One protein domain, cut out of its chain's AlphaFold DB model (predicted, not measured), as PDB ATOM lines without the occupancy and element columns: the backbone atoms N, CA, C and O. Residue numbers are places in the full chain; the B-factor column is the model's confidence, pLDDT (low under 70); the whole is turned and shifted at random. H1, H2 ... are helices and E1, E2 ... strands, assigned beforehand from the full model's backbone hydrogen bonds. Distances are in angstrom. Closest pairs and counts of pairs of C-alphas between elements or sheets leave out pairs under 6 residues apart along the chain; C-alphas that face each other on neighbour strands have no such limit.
ATOM      1  N   ALA A 133     209.550 126.623 116.104       74.38
ATOM      2  CA  ALA A 133     209.482 128.072 115.935       74.38
ATOM      3  C   ALA A 133     208.157 128.695 116.420       74.38
ATOM      4  O   ALA A 133     208.134 129.855 116.832       74.38
ATOM      5  N   ALA A 134     207.063 127.924 116.437       71.94
ATOM      6  CA  ALA A 134     205.755 128.409 116.871       71.94
ATOM      7  C   ALA A 134     205.678 128.678 118.384       71.94
ATOM      8  O   ALA A 134     204.844 129.470 118.824       71.94
ATOM      9  N   LEU A 135     206.557 128.070 119.194       69.88
ATOM     10  CA  LEU A 135     206.617 128.336 120.637       69.88
ATOM     11  C   LEU A 135     207.076 129.768 120.945       69.88
ATOM     12  O   LEU A 135     206.774 130.298 122.016       69.88
ATOM     13  N   PHE A 136     207.789 130.408 120.016       67.69
ATOM     14  CA  PHE A 136     208.347 131.745 120.218       67.69
ATOM     15  C   PHE A 136     207.329 132.863 119.971       67.69
ATOM     16  O   PHE A 136     207.519 133.967 120.463       67.69
ATOM     17  N   THR A 137     206.236 132.591 119.257       65.56
ATOM     18  CA  THR A 137     205.233 133.592 118.854       65.56
ATOM     19  C   THR A 137     204.001 133.580 119.760       65.56
ATOM     20  O   THR A 137     202.864 133.611 119.288       65.56
ATOM     21  N   THR A 138     204.197 133.501 121.078       69.44
ATOM     22  CA  THR A 138     203.069 133.506 122.020       69.44
ATOM     23  C   THR A 138     202.528 134.927 122.188       69.44
ATOM     24  O   THR A 138     203.233 135.829 122.633       69.44
ATOM     25  N   THR A 139     201.253 135.147 121.863       76.75
ATOM     26  CA  THR A 139     200.598 136.452 122.031       76.75
ATOM     27  C   THR A 139     200.026 136.624 123.435       76.75
ATOM     28  O   THR A 139     199.443 135.697 123.996       76.75
ATOM     29  N   LEU A 140     200.123 137.834 123.993       80.56
ATOM     30  CA  LEU A 140     199.531 138.149 125.295       80.56
ATOM     31  C   LEU A 140     198.001 138.139 125.226       80.56
ATOM     32  O   LEU A 140     197.411 138.804 124.371       80.56
ATOM     33  N   SER A 141     197.379 137.464 126.193       83.19
ATOM     34  CA  SER A 141     195.931 137.529 126.413       83.19
ATOM     35  C   SER A 141     195.498 138.942 126.825       83.19
ATOM     36  O   SER A 141     196.257 139.685 127.453       83.19
ATOM     37  N   GLU A 142     194.261 139.317 126.505       82.69
ATOM     38  CA  GLU A 142     193.700 140.632 126.833       82.69
ATOM     39  C   GLU A 142     193.734 140.913 128.346       82.69
ATOM     40  O   GLU A 142     194.084 142.015 128.767       82.69
ATOM     41  N   ASN A 143     193.500 139.888 129.171       82.06
ATOM     42  CA  ASN A 143     193.590 139.990 130.630       82.06
ATOM     43  C   ASN A 143     195.004 140.360 131.095       82.06
ATOM     44  O   ASN A 143     195.172 141.180 131.992       82.06
ATOM     45  N   MET A 144     196.038 139.820 130.445       83.81
ATOM     46  CA  MET A 144     197.425 140.147 130.782       83.81
ATOM     47  C   MET A 144     197.742 141.610 130.451       83.81
ATOM     48  O   MET A 144     198.408 142.299 131.222       83.81
ATOM     49  N   LYS A 145     197.210 142.122 129.338       86.56
ATOM     50  CA  LYS A 145     197.375 143.537 128.977       86.56
ATOM     51  C   LYS A 145     196.708 144.467 129.994       86.56
ATOM     52  O   LYS A 145     197.273 145.515 130.300       86.56
ATOM     53  N   ARG A 146     195.562 144.071 130.571       86.69
ATOM     54  CA  ARG A 146     194.884 144.828 131.645       86.69
ATOM     55  C   ARG A 146     195.755 144.959 132.898       86.69
ATOM     56  O   ARG A 146     195.841 146.049 133.449       86.69
ATOM     57  N   PHE A 147     196.489 143.906 133.262       85.25
ATOM     58  CA  PHE A 147     197.468 143.926 134.364       85.25
ATOM     59  C   PHE A 147     198.784 144.660 134.034       85.25
ATOM     60  O   PHE A 147     199.722 144.679 134.835       85.25
ATOM     61  N   GLY A 148     198.893 145.269 132.850       84.94
ATOM     62  CA  GLY A 148     200.071 146.033 132.444       84.94
ATOM     63  C   GLY A 148     201.225 145.193 131.893       84.94
ATOM     64  O   GLY A 148     202.341 145.716 131.805       84.94
ATOM     65  N   PHE A 149     200.979 143.933 131.506       88.25
ATOM     66  CA  PHE A 149     201.944 143.126 130.759       88.25
ATOM     67  C   PHE A 149     202.042 143.600 129.306       88.25
ATOM     68  O   PHE A 149     201.039 143.855 128.642       88.25
ATOM     69  N   THR A 150     203.272 143.710 128.811       84.81
ATOM     70  CA  THR A 150     203.574 144.286 127.494       84.81
ATOM     71  C   THR A 150     203.976 143.228 126.473       84.81
ATOM     72  O   THR A 150     203.450 143.221 125.362       84.81
ATOM     73  N   ARG A 151     204.897 142.337 126.845       84.38
ATOM     74  CA  ARG A 151     205.506 141.316 125.980       84.38
ATOM     75  C   ARG A 151     205.985 140.120 126.808       84.38
ATOM     76  O   ARG A 151     205.967 140.199 128.038       84.38
ATOM     77  N   PHE A 152     206.427 139.043 126.165       85.12
ATOM     78  CA  PHE A 152     207.108 137.941 126.852       85.12
ATOM     79  C   PHE A 152     208.626 138.150 126.867       85.12
ATOM     80  O   PHE A 152     209.176 138.908 126.069       85.12
ATOM     81  N   ALA A 153     209.328 137.461 127.770       81.50
ATOM     82  CA  ALA A 153     210.786 137.523 127.840       81.50
ATOM     83  C   ALA A 153     211.468 136.973 126.580       81.50
ATOM     84  O   ALA A 153     212.542 137.451 126.224       81.50
ATOM     85  N   ALA A 154     210.827 136.037 125.873       80.06
ATOM     86  CA  ALA A 154     211.284 135.550 124.571       80.06
ATOM     87  C   ALA A 154     211.412 136.660 123.506       80.06
ATOM     88  O   ALA A 154     212.288 136.576 122.649       80.06
ATOM     89  N   ASP A 155     210.600 137.719 123.595       80.56
ATOM     90  CA  ASP A 155     210.584 138.814 122.615       80.56
ATOM     91  C   ASP A 155     211.706 139.840 122.839       80.56
ATOM     92  O   ASP A 155     211.917 140.724 122.010       80.56
ATOM     93  N   LEU A 156     212.406 139.776 123.978       79.19
ATOM     94  CA  LEU A 156     213.440 140.753 124.331       79.19
ATOM     95  C   LEU A 156     214.805 140.473 123.707       79.19
ATOM     96  O   LEU A 156     215.661 141.357 123.725       79.19
ATOM     97  N   PHE A 157     215.040 139.267 123.198       76.56
ATOM     98  CA  PHE A 157     216.351 138.878 122.698       76.56
ATOM     99  C   PHE A 157     216.270 138.244 121.312       76.56
ATOM    100  O   PHE A 157     215.333 137.527 120.957       76.56
ATOM    101  N   THR A 158     217.303 138.507 120.516       77.25
ATOM    102  CA  THR A 158     217.473 137.919 119.186       77.25
ATOM    103  C   THR A 158     218.591 136.892 119.256       77.25
ATOM    104  O   THR A 158     219.687 137.193 119.718       77.25
ATOM    105  N   ALA A 159     218.299 135.668 118.832       79.31
ATOM    106  CA  ALA A 159     219.228 134.545 118.821       79.31
ATOM    107  C   ALA A 159     218.778 133.530 117.753       79.31
ATOM    108  O   ALA A 159     217.604 133.567 117.367       79.31
ATOM    109  N   PRO A 160     219.670 132.632 117.292       85.31
ATOM    110  CA  PRO A 160     219.298 131.524 116.413       85.31
ATOM    111  C   PRO A 160     218.203 130.647 117.029       85.31
ATOM    112  O   PRO A 160     218.166 130.481 118.250       85.31
ATOM    113  N   ASP A 161     217.354 130.040 116.200       85.00
ATOM    114  CA  ASP A 161     216.171 129.303 116.675       85.00
ATOM    115  C   ASP A 161     216.526 128.142 117.612       85.00
ATOM    116  O   ASP A 161     215.859 127.934 118.622       85.00
ATOM    117  N   VAL A 162     217.640 127.453 117.353       85.81
ATOM    118  CA  VAL A 162     218.181 126.395 118.224       85.81
ATOM    119  C   VAL A 162     218.509 126.933 119.625       85.81
ATOM    120  O   VAL A 162     218.180 126.318 120.640       85.81
ATOM    121  N   VAL A 163     219.108 128.126 119.697       83.56
ATOM    122  CA  VAL A 163     219.456 128.789 120.963       83.56
ATOM    123  C   VAL A 163     218.196 129.293 121.667       83.56
ATOM    124  O   VAL A 163     218.052 129.125 122.878       83.56
ATOM    125  N   LYS A 164     217.243 129.868 120.920       83.56
ATOM    126  CA  LYS A 164     215.939 130.272 121.466       83.56
ATOM    127  C   LYS A 164     215.178 129.079 122.037       83.56
ATOM    128  O   LYS A 164     214.630 129.195 123.134       83.56
ATOM    129  N   GLN A 165     215.182 127.940 121.342       87.00
ATOM    130  CA  GLN A 165     214.551 126.703 121.795       87.00
ATOM    131  C   GLN A 165     215.172 126.223 123.103       87.00
ATOM    132  O   GLN A 165     214.442 125.949 124.053       87.00
ATOM    133  N   TYR A 166     216.506 126.178 123.184       85.81
ATOM    134  CA  TYR A 166     217.214 125.817 124.411       85.81
ATOM    135  C   TYR A 166     216.786 126.690 125.595       85.81
ATOM    136  O   TYR A 166     216.332 126.182 126.622       85.81
ATOM    137  N   LEU A 167     216.868 128.012 125.428       81.50
ATOM    138  CA  LEU A 167     216.520 128.964 126.482       81.50
ATOM    139  C   LEU A 167     215.050 128.825 126.897       81.50
ATOM    140  O   LEU A 167     214.727 128.886 128.086       81.50
ATOM    141  N   CYS A 168     214.161 128.575 125.937       82.38
ATOM    142  CA  CYS A 168     212.753 128.307 126.194       82.38
ATOM    143  C   CYS A 168     212.514 126.982 126.928       82.38
ATOM    144  O   CYS A 168     211.609 126.929 127.755       82.38
ATOM    145  N   ASN A 169     213.313 125.946 126.685       83.56
ATOM    146  CA  ASN A 169     213.185 124.661 127.370       83.56
ATOM    147  C   ASN A 169     213.666 124.749 128.825       83.56
ATOM    148  O   ASN A 169     212.977 124.279 129.730       83.56
ATOM    149  N   VAL A 170     214.823 125.376 129.052       80.69
ATOM    150  CA  VAL A 170     215.448 125.434 130.382       80.69
ATOM    151  C   VAL A 170     214.786 126.478 131.273       80.69
ATOM    152  O   VAL A 170     214.359 126.176 132.386       80.69
ATOM    153  N   SER A 171     214.647 127.706 130.772       75.12
ATOM    154  CA  SER A 171     214.208 128.853 131.577       75.12
ATOM    155  C   SER A 171     212.775 129.309 131.284       75.12
ATOM    156  O   SER A 171     212.289 130.256 131.900       75.12
ATOM    157  N   ARG A 172     212.070 128.620 130.371       81.38
ATOM    158  CA  ARG A 172     210.662 128.884 130.019       81.38
ATOM    159  C   ARG A 172     210.381 130.341 129.651       81.38
ATOM    160  O   ARG A 172     209.298 130.836 129.924       81.38
ATOM    161  N   LEU A 173     211.322 131.024 128.987       82.19
ATOM    162  CA  LEU A 173     211.208 132.463 128.667       82.19
ATOM    163  C   LEU A 173     209.960 132.824 127.849       82.19
ATOM    164  O   LEU A 173     209.418 133.916 128.011       82.19
ATOM    165  N   HIS A 174     209.472 131.902 127.017       82.44
ATOM    166  CA  HIS A 174     208.215 132.043 126.274       82.44
ATOM    167  C   HIS A 174     206.968 132.098 127.179       82.44
ATOM    168  O   HIS A 174     205.916 132.555 126.752       82.44
ATOM    169  N   GLN A 175     207.085 131.674 128.439       84.81
ATOM    170  CA  GLN A 175     206.036 131.715 129.460       84.81
ATOM    171  C   GLN A 175     206.321 132.747 130.554       84.81
ATOM    172  O   GLN A 175     205.684 132.694 131.601       84.81
ATOM    173  N   VAL A 176     207.282 133.656 130.364       86.12
ATOM    174  CA  VAL A 176     207.604 134.698 131.350       86.12
ATOM    175  C   VAL A 176     207.085 136.041 130.843       86.12
ATOM    176  O   VAL A 176     207.715 136.643 129.969       86.12
ATOM    177  N   PRO A 177     205.937 136.530 131.346       87.38
ATOM    178  CA  PRO A 177     205.402 137.828 130.970       87.38
ATOM    179  C   PRO A 177     206.235 138.963 131.565       87.38
ATOM    180  O   PRO A 177     206.738 138.860 132.688       87.38
ATOM    181  N   ILE A 178     206.324 140.068 130.828       83.62
ATOM    182  CA  ILE A 178     207.036 141.277 131.241       83.62
ATOM    183  C   ILE A 178     206.052 142.419 131.437       83.62
ATOM    184  O   ILE A 178     205.404 142.897 130.499       83.62
ATOM    185  N   GLY A 179     205.939 142.823 132.695       84.06
ATOM    186  CA  GLY A 179     205.089 143.882 133.203       84.06
ATOM    187  C   GLY A 179     205.804 145.220 133.310       84.06
ATOM    188  O   GLY A 179     207.029 145.317 133.278       84.06
ATOM    189  N   SER A 180     204.999 146.262 133.451       82.00
ATOM    190  CA  SER A 180     205.449 147.622 133.757       82.00
ATOM    191  C   SER A 180     205.255 147.925 135.247       82.00
ATOM    192  O   SER A 180     204.847 147.052 136.012       82.00
ATOM    193  N   ALA A 181     205.495 149.169 135.672       82.69
ATOM    194  CA  ALA A 181     205.247 149.588 137.055       82.69
ATOM    195  C   ALA A 181     203.804 149.296 137.522       82.69
ATOM    196  O   ALA A 181     203.614 148.907 138.669       82.69
ATOM    197  N   LYS A 182     202.817 149.368 136.609       83.94
ATOM    198  CA  LYS A 182     201.401 149.041 136.876       83.94
ATOM    199  C   LYS A 182     201.190 147.614 137.386       83.94
ATOM    200  O   LYS A 182     200.249 147.344 138.117       83.94
ATOM    201  N   THR A 183     202.062 146.693 136.987       84.25
ATOM    202  CA  THR A 183     201.976 145.279 137.358       84.25
ATOM    203  C   THR A 183     202.368 145.053 138.822       84.25
ATOM    204  O   THR A 183     201.927 144.073 139.411       84.25
ATOM    205  N   ASN A 184     203.147 145.956 139.434       81.44
ATOM    206  CA  ASN A 184     203.478 145.853 140.860       81.44
ATOM    207  C   ASN A 184     202.250 146.092 141.748       81.44
ATOM    208  O   ASN A 184     202.110 145.433 142.773       81.44
ATOM    209  N   ASP A 185     201.363 147.004 141.342       83.88
ATOM    210  CA  ASP A 185     200.180 147.372 142.128       83.88
ATOM    211  C   ASP A 185     199.101 146.273 142.078       83.88
ATOM    212  O   ASP A 185     198.351 146.083 143.031       83.88
ATOM    213  N   ALA A 186     199.062 145.492 140.993       85.06
ATOM    214  CA  ALA A 186     198.078 144.435 140.754       85.06
ATOM    215  C   ALA A 186     198.513 143.040 141.261       85.06
ATOM    216  O   ALA A 186     198.039 142.022 140.754       85.06
ATOM    217  N   TYR A 187     199.424 142.958 142.238       84.31
ATOM    218  CA  TYR A 187     200.028 141.692 142.680       84.31
ATOM    219  C   TYR A 187     198.999 140.620 143.090       84.31
ATOM    220  O   TYR A 187     199.075 139.485 142.612       84.31
ATOM    221  N   GLU A 188     198.024 140.965 143.937       84.81
ATOM    222  CA  GLU A 188     197.014 140.012 144.426       84.81
ATOM    223  C   GLU A 188     196.059 139.556 143.312       84.81
ATOM    224  O   GLU A 188     195.733 138.371 143.207       84.81
ATOM    225  N   GLU A 189     195.665 140.465 142.416       85.94
ATOM    226  CA  GLU A 189     194.829 140.131 141.257       85.94
ATOM    227  C   GLU A 189     195.554 139.175 140.305       85.94
ATOM    228  O   GLU A 189     194.978 138.184 139.849       85.94
ATOM    229  N   ILE A 190     196.843 139.427 140.056       85.69
ATOM    230  CA  ILE A 190     197.694 138.560 139.238       85.69
ATOM    231  C   ILE A 190     197.864 137.203 139.916       85.69
ATOM    232  O   ILE A 190     197.766 136.183 139.239       85.69
ATOM    233  N   LYS A 191     198.076 137.157 141.236       84.62
ATOM    234  CA  LYS A 191     198.201 135.902 141.989       84.62
ATOM    235  C   LYS A 191     196.948 135.040 141.838       84.62
ATOM    236  O   LYS A 191     197.068 133.858 141.508       84.62
ATOM    237  N   THR A 192     195.754 135.615 141.983       84.69
ATOM    238  CA  THR A 192     194.491 134.887 141.778       84.69
ATOM    239  C   THR A 192     194.312 134.470 140.317       84.69
ATOM    240  O   THR A 192     194.014 133.307 140.044       84.69
ATOM    241  N   ALA A 193     194.563 135.371 139.361       84.06
ATOM    242  CA  ALA A 193     194.436 135.068 137.936       84.06
ATOM    243  C   ALA A 193     195.416 133.977 137.477       84.06
ATOM    244  O   ALA A 193     195.062 133.135 136.654       84.06
ATOM    245  N   PHE A 194     196.644 133.971 138.005       83.25
ATOM    246  CA  PHE A 194     197.712 133.073 137.565       83.25
ATOM    247  C   PHE A 194     197.719 131.742 138.319       83.25
ATOM    248  O   PHE A 194     198.318 130.785 137.825       83.25
ATOM    249  N   SER A 195     197.014 131.642 139.452       78.38
ATOM    250  CA  SER A 195     196.893 130.407 140.243       78.38
ATOM    251  C   SER A 195     196.478 129.205 139.382       78.38
ATOM    252  O   SER A 195     197.094 128.139 139.472       78.38
ATOM    253  N   ASN A 196     195.527 129.422 138.466       77.19
ATOM    254  CA  ASN A 196     194.976 128.404 137.562       77.19
ATOM    255  C   ASN A 196     195.671 128.336 136.191       77.19
ATOM    256  O   ASN A 196     195.209 127.634 135.296       77.19
ATOM    257  N   THR A 197     196.766 129.072 135.996       80.88
ATOM    258  CA  THR A 197     197.479 129.135 134.712       80.88
ATOM    259  C   THR A 197     198.836 128.440 134.774       80.88
ATOM    260  O   THR A 197     199.359 128.114 135.841       80.88
ATOM    261  N   GLN A 198     199.441 128.254 133.602       79.06
ATOM    262  CA  GLN A 198     200.814 127.764 133.459       79.06
ATOM    263  C   GLN A 198     201.887 128.805 133.830       79.06
ATOM    264  O   GLN A 198     203.062 128.461 133.945       79.06
ATOM    265  N   PHE A 199     201.506 130.068 134.047       83.69
ATOM    266  CA  PHE A 199     202.443 131.146 134.343       83.69
ATOM    267  C   PHE A 199     202.868 131.107 135.814       83.69
ATOM    268  O   PHE A 199     202.126 131.487 136.717       83.69
ATOM    269  N   ARG A 200     204.092 130.629 136.058       84.00
ATOM    270  CA  ARG A 200     204.686 130.539 137.405       84.00
ATOM    271  C   ARG A 200     205.687 131.650 137.709       84.00
ATOM    272  O   ARG A 200     206.106 131.785 138.851       84.00
ATOM    273  N   LEU A 201     206.095 132.429 136.714       86.19
ATOM    274  CA  LEU A 201     207.110 133.469 136.852       86.19
ATOM    275  C   LEU A 201     206.739 134.652 135.963       86.19
ATOM    276  O   LEU A 201     206.436 134.460 134.788       86.19
ATOM    277  N   TYR A 202     206.818 135.862 136.505       86.06
ATOM    278  CA  TYR A 202     206.752 137.091 135.721       86.06
ATOM    279  C   TYR A 202     207.771 138.114 136.223       86.06
ATOM    280  O   TYR A 202     208.277 138.030 137.348       86.06
ATOM    281  N   LEU A 203     208.101 139.067 135.356       84.06
ATOM    282  CA  LEU A 203     209.051 140.138 135.639       84.06
ATOM    283  C   LEU A 203     208.341 141.483 135.559       84.06
ATOM    284  O   LEU A 203     207.532 141.698 134.660       84.06
ATOM    285  N   THR A 204     208.653 142.389 136.479       84.94
ATOM    286  CA  THR A 204     208.226 143.793 136.436       84.94
ATOM    287  C   THR A 204     209.432 144.706 136.206       84.94
ATOM    288  O   THR A 204     210.533 144.242 135.908       84.94
ATOM    289  N   ASP A 205     209.244 146.019 136.337       80.50
ATOM    290  CA  ASP A 205     210.317 147.011 136.225       80.50
ATOM    291  C   ASP A 205     211.396 146.864 137.315       80.50
ATOM    292  O   ASP A 205     212.561 147.204 137.090       80.50
ATOM    293  N   LYS A 206     211.013 146.367 138.497       75.06
ATOM    294  CA  LYS A 206     211.884 146.270 139.680       75.06
ATOM    295  C   LYS A 206     211.923 144.891 140.313       75.06
ATOM    296  O   LYS A 206     212.882 144.601 141.024       75.06
ATOM    297  N   HIS A 207     210.924 144.047 140.077       80.62
ATOM    298  CA  HIS A 207     210.766 142.805 140.818       80.62
ATOM    299  C   HIS A 207     210.676 141.588 139.904       80.62
ATOM    300  O   HIS A 207     210.104 141.609 138.816       80.62
ATOM    301  N   ARG A 208     211.239 140.488 140.392       85.19
ATOM    302  CA  ARG A 208     211.012 139.130 139.922       85.19
ATOM    303  C   ARG A 208     210.009 138.480 140.863       85.19
ATOM    304  O   ARG A 208     210.287 138.376 142.057       85.19
ATOM    305  N   VAL A 209     208.878 138.031 140.330       84.38
ATOM    306  CA  VAL A 209     207.826 137.387 141.121       84.38
ATOM    307  C   VAL A 209     207.637 135.953 140.653       84.38
ATOM    308  O   VAL A 209     207.313 135.709 139.490       84.38
ATOM    309  N   GLN A 210     207.847 135.004 141.562       85.38
ATOM    310  CA  GLN A 210     207.724 133.574 141.310       85.38
ATOM    311  C   GLN A 210     206.629 132.964 142.187       85.38
ATOM    312  O   GLN A 210     206.624 133.141 143.402       85.38
ATOM    313  N   PHE A 211     205.731 132.206 141.567       85.50
ATOM    314  CA  PHE A 211     204.696 131.431 142.232       85.50
ATOM    315  C   PHE A 211     205.110 129.963 142.324       85.50
ATOM    316  O   PHE A 211     205.357 129.303 141.311       85.50
ATOM    317  N   THR A 212     205.127 129.441 143.544       83.31
ATOM    318  CA  THR A 212     205.386 128.034 143.843       83.31
ATOM    319  C   THR A 212     204.135 127.435 144.462       83.31
ATOM    320  O   THR A 212     203.639 127.926 145.471       83.31
ATOM    321  N   VAL A 213     203.620 126.364 143.865       82.62
ATOM    322  CA  VAL A 213     202.514 125.601 144.451       82.62
ATOM    323  C   VAL A 213     203.109 124.586 145.416       82.62
ATOM    324  O   VAL A 213     203.922 123.750 145.013       82.62
ATOM    325  N   SER A 214     202.734 124.671 146.689       76.38
ATOM    326  CA  SER A 214     203.162 123.706 147.698       76.38
ATOM    327  C   SER A 214     202.661 122.311 147.335       76.38
ATOM    328  O   SER A 214     201.474 122.110 147.083       76.38
ATOM    329  N   LYS A 215     203.560 121.321 147.348       73.94
ATOM    330  CA  LYS A 215     203.206 119.916 147.090       73.94
ATOM    331  C   LYS A 215     202.273 119.342 148.166       73.94
ATOM    332  O   LYS A 215     201.575 118.375 147.895       73.94
ATOM    333  N   TYR A 216     202.290 119.919 149.369       79.12
ATOM    334  CA  TYR A 216     201.604 119.375 150.541       79.12
ATOM    335  C   TYR A 216     200.300 120.105 150.857       79.12
ATOM    336  O   TYR A 216     199.293 119.457 151.112       79.12
ATOM    337  N   SER A 217     200.305 121.440 150.828       75.62
ATOM    338  CA  SER A 217     199.117 122.248 151.147       75.62
ATOM    339  C   SER A 217     198.324 122.675 149.911       75.62
ATOM    340  O   SER A 217     197.246 123.236 150.055       75.62
ATOM    341  N   HIS A 218     198.851 122.448 148.701       75.19
ATOM    342  CA  HIS A 218     198.312 122.973 147.438       75.19
ATOM    343  C   HIS A 218     198.147 124.505 147.395       75.19
ATOM    344  O   HIS A 218     197.591 125.044 146.439       75.19
ATOM    345  N   GLU A 219     198.689 125.222 148.379       80.31
ATOM    346  CA  GLU A 219     198.658 126.677 148.429       80.31
ATOM    347  C   GLU A 219     199.693 127.284 147.479       80.31
ATOM    348  O   GLU A 219     200.805 126.770 147.307       80.31
ATOM    349  N   VAL A 220     199.324 128.412 146.872       79.31
ATOM    350  CA  VAL A 220     200.196 129.183 145.986       79.31
ATOM    351  C   VAL A 220     200.995 130.182 146.818       79.31
ATOM    352  O   VAL A 220     200.483 131.220 147.250       79.31
ATOM    353  N   LEU A 221     202.273 129.880 147.014       81.62
ATOM    354  CA  LEU A 221     203.235 130.772 147.649       81.62
ATOM    355  C   LEU A 221     203.826 131.703 146.591       81.62
ATOM    356  O   LEU A 221     204.357 131.247 145.580       81.62
ATOM    357  N   GLY A 222     203.722 133.010 146.817       81.75
ATOM    358  CA  GLY A 222     204.356 134.021 145.979       81.75
ATOM    359  C   GLY A 222     205.634 134.520 146.634       81.75
ATOM    360  O   GLY A 222     205.607 134.987 147.769       81.75
ATOM    361  N   GLN A 223     206.750 134.408 145.922       82.06
ATOM    362  CA  GLN A 223     208.031 134.972 146.318       82.06
ATOM    363  C   GLN A 223     208.350 136.153 145.405       82.06
ATOM    364  O   GLN A 223     208.469 135.997 144.189       82.06
ATOM    365  N   GLN A 224     208.523 137.328 146.004       84.12
ATOM    366  CA  GLN A 224     208.979 138.532 145.321       84.12
ATOM    367  C   GLN A 224     210.447 138.778 145.661       84.12
ATOM    368  O   GLN A 224     210.878 138.643 146.804       84.12
ATOM    369  N   SER A 225     211.247 139.097 144.654       79.94
ATOM    370  CA  SER A 225     212.661 139.427 144.817       79.94
ATOM    371  C   SER A 225     213.007 140.618 143.943       79.94
ATOM    372  O   SER A 225     212.529 140.717 142.815       79.94
ATOM    373  N   GLU A 226     213.833 141.530 144.436       78.38
ATOM    374  CA  GLU A 226     214.282 142.668 143.637       78.38
ATOM    375  C   GLU A 226     215.214 142.221 142.503       78.38
ATOM    376  O   GLU A 226     216.079 141.352 142.666       78.38
ATOM    377  N   LEU A 227     215.045 142.837 141.334       69.81
ATOM    378  CA  LEU A 227     215.936 142.661 140.198       69.81
ATOM    379  C   LEU A 227     217.261 143.364 140.495       69.81
ATOM    380  O   LEU A 227     217.336 144.590 140.593       69.81
ATOM    381  N   ARG A 228     218.333 142.578 140.613       60.25
ATOM    382  CA  ARG A 228     219.678 143.110 140.844       60.25
ATOM    383  C   ARG A 228     220.114 143.966 139.649       60.25
ATOM    384  O   ARG A 228     220.210 143.478 138.525       60.25
ATOM    385  N   LYS A 229     220.431 145.240 139.897       54.81
ATOM    386  CA  LYS A 229     221.201 146.084 138.969       54.81
ATOM    387  C   LYS A 229     222.688 145.885 139.283       54.81
ATOM    388  O   LYS A 229     223.018 145.899 140.468       54.81
ATOM    389  N   PRO A 230     223.609 145.764 138.308       49.84
ATOM    390  CA  PRO A 230     223.469 145.887 136.847       49.84
ATOM    391  C   PRO A 230     223.515 144.546 136.076       49.84
ATOM    392  O   PRO A 230     224.162 143.593 136.501       49.84
ATOM    393  N   ALA A 231     222.941 144.522 134.867       48.94
ATOM    394  CA  ALA A 231     222.984 143.409 133.903       48.94
ATOM    395  C   ALA A 231     224.370 143.224 133.228       48.94
ATOM    396  O   ALA A 231     224.477 143.060 132.015       48.94
ATOM    397  N   LYS A 232     225.461 143.295 134.005       46.50
ATOM    398  CA  LYS A 232     226.852 143.355 133.508       46.50
ATOM    399  C   LYS A 232     227.334 142.097 132.777       46.50
ATOM    400  O   LYS A 232     228.368 142.157 132.122       46.50
ATOM    401  N   ILE A 233     226.596 140.991 132.840       49.88
ATOM    402  CA  ILE A 233     226.992 139.733 132.194       49.88
ATOM    403  C   ILE A 233     226.992 139.865 130.658       49.88
ATOM    404  O   ILE A 233     227.862 139.309 129.995       49.88
ATOM    405  N   PHE A 234     226.097 140.678 130.081       47.22
ATOM    406  CA  PHE A 234     226.027 140.878 128.624       47.22
ATOM    407  C   PHE A 234     227.110 141.815 128.064       47.22
ATOM    408  O   PHE A 234     227.321 141.854 126.855       47.22
ATOM    409  N   VAL A 235     227.831 142.545 128.922       42.72
ATOM    410  CA  VAL A 235     228.873 143.494 128.488       42.72
ATOM    411  C   VAL A 235     230.159 142.768 128.074       42.72
ATOM    412  O   VAL A 235     230.900 143.270 127.236       42.72
ATOM    413  N   ALA A 236     230.401 141.559 128.593       42.06
ATOM    414  CA  ALA A 236     231.625 140.798 128.331       42.06
ATOM    415  C   ALA A 236     231.675 140.119 126.946       42.06
ATOM    416  O   ALA A 236     232.757 139.759 126.490       42.06
ATOM    417  N   HIS A 237     230.524 139.938 126.285       40.72
ATOM    418  CA  HIS A 237     230.429 139.327 124.949       40.72
ATOM    419  C   HIS A 237     230.089 140.323 123.837       40.72
ATOM    420  O   HIS A 237     230.229 139.976 122.667       40.72
ATOM    421  N   SER A 238     229.687 141.556 124.171       39.88
ATOM    422  CA  SER A 238     229.798 142.645 123.201       39.88
ATOM    423  C   SER A 238     231.282 142.922 122.987       39.88
ATOM    424  O   SER A 238     232.035 143.000 123.958       39.88
ATOM    425  N   SER A 239     231.690 143.063 121.737       42.91
ATOM    426  CA  SER A 239     232.994 143.472 121.203       42.91
ATOM    427  C   SER A 239     233.466 144.858 121.692       42.91
ATOM    428  O   SER A 239     233.985 145.676 120.941       42.91
ATOM    429  N   ASN A 240     233.334 145.146 122.985       44.81
ATOM    430  CA  ASN A 240     233.481 146.471 123.574       44.81
ATOM    431  C   ASN A 240     234.853 146.727 124.205       44.81
ATOM    432  O   ASN A 240     234.971 147.558 125.106       44.81
ATOM    433  N   PHE A 241     235.907 146.074 123.710       43.97
ATOM    434  CA  PHE A 241     237.262 146.610 123.892       43.97
ATOM    435  C   PHE A 241     237.695 147.515 122.725       43.97
ATOM    436  O   PHE A 241     238.491 148.427 122.945       43.97
ATOM    437  N   ASP A 242     237.128 147.321 121.525       49.00
ATOM    438  CA  ASP A 242     237.405 148.166 120.354       49.00
ATOM    439  C   ASP A 242     236.291 149.181 120.073       49.00
ATOM    440  O   ASP A 242     236.601 150.348 119.844       49.00
TER     441      ASP A 242
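This is residues 133 to 242 of the 264 residues of an uncharacterized protein of Cylicostephanus goldi (UniProt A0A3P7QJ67). A small antiparallel sheet of E3, E4 and E5 has H6 slanting over one face, and the short strand pair E1 and E2 adjoins it with E2 next to E3; H1, H3 and H4 gather beyond that pair, and a loose tail, residues 230 to 242 with H7, sticks out from the body. The printed part has 110 residues with seven named helices and five named strands, in the order H1 H2 E1 H3 H4 E2 H5 H6 E3 E4 E5 H7, and is mixed, helices and strands. The two sheets, E3 - E4 - E5 and E1 - E2, are both antiparallel. The whole is only just compact, close to loose, with a radius of gyration of the C-alphas of 15.5 A, and it spans 53 by 32 by 31 A.

H1, residues 133 to 136, begins at C-alpha 133 at (209.482, 128.072, 115.935). H2 is residues 142 to 146, E1 residues 149 to 152 and H3 residues 153 to 156. H4, residues 161 to 171, is the longest helix, 15.0 A. E2 is residues 177 to 179, H5 residues 181 to 185, and H6, residues 187 to 195, is 12.0 A long. E3, residues 201 to 203, begins at (207.110, 133.469, 136.852). E4, residues 207 to 213, is 19.4 A long and E5, residues 220 to 226, 19.6 A. H7, residues 232 to 236, ends at (231.625, 140.798, 128.331).

E3, E4 and E5 form a meander, each strand the antiparallel neighbour of the one before, with two hairpins. N 202 and O 209 are 3.0 A apart across E3 and E4; N 210 and O 223 are 2.9 A apart across E4 and E5. H6 is on this sheet at a height over the sheet of 9.6 A, only just over E4 alone, with 2 of its 9 C-alphas falling on E5; it runs slantwise to the strands, at 38 degrees to E4 on the local plane. H5 only grazes the sheet, with residues 181 to 184. E2 comes closest to E3 at the C-alphas of Ile 178 and Leu 203, 5.0 A apart. E1 and E2 are antiparallel, with N 150 and O 178 2.8 A apart. H2 is near E1 and H6, with 5 pairs of C-alphas within 10 A in each case. H3 and H4 are close but not clearly touching, the C-alphas of Ala 154 and Cys 168 being closest at 7.6 A. H1 and H4 only just touch, with 3 pairs within 8 A, closest Ala 133 and Asp 161 at 6.8 A between C-alphas. Every O i to N i+4 pair is within hydrogen-bond range in H2, H4 and H6; H5 and H7 have 0 of 1, with 2 of 2 and 1 of 2 O i to N i+3 pairs within range, and H1 and H3 are too short for an i+4 pair.

The C-alphas of Ser 217 and Asp 242 are the two farthest apart, 55.6 A. Without residues 230 to 242, which stand free, the body spans 39 by 32 by 30 A. The printed part has no cut, and no link is long. Mean pLDDT of the printed part is 76.8; residues 135 to 138 and 227 to 242 are under 70.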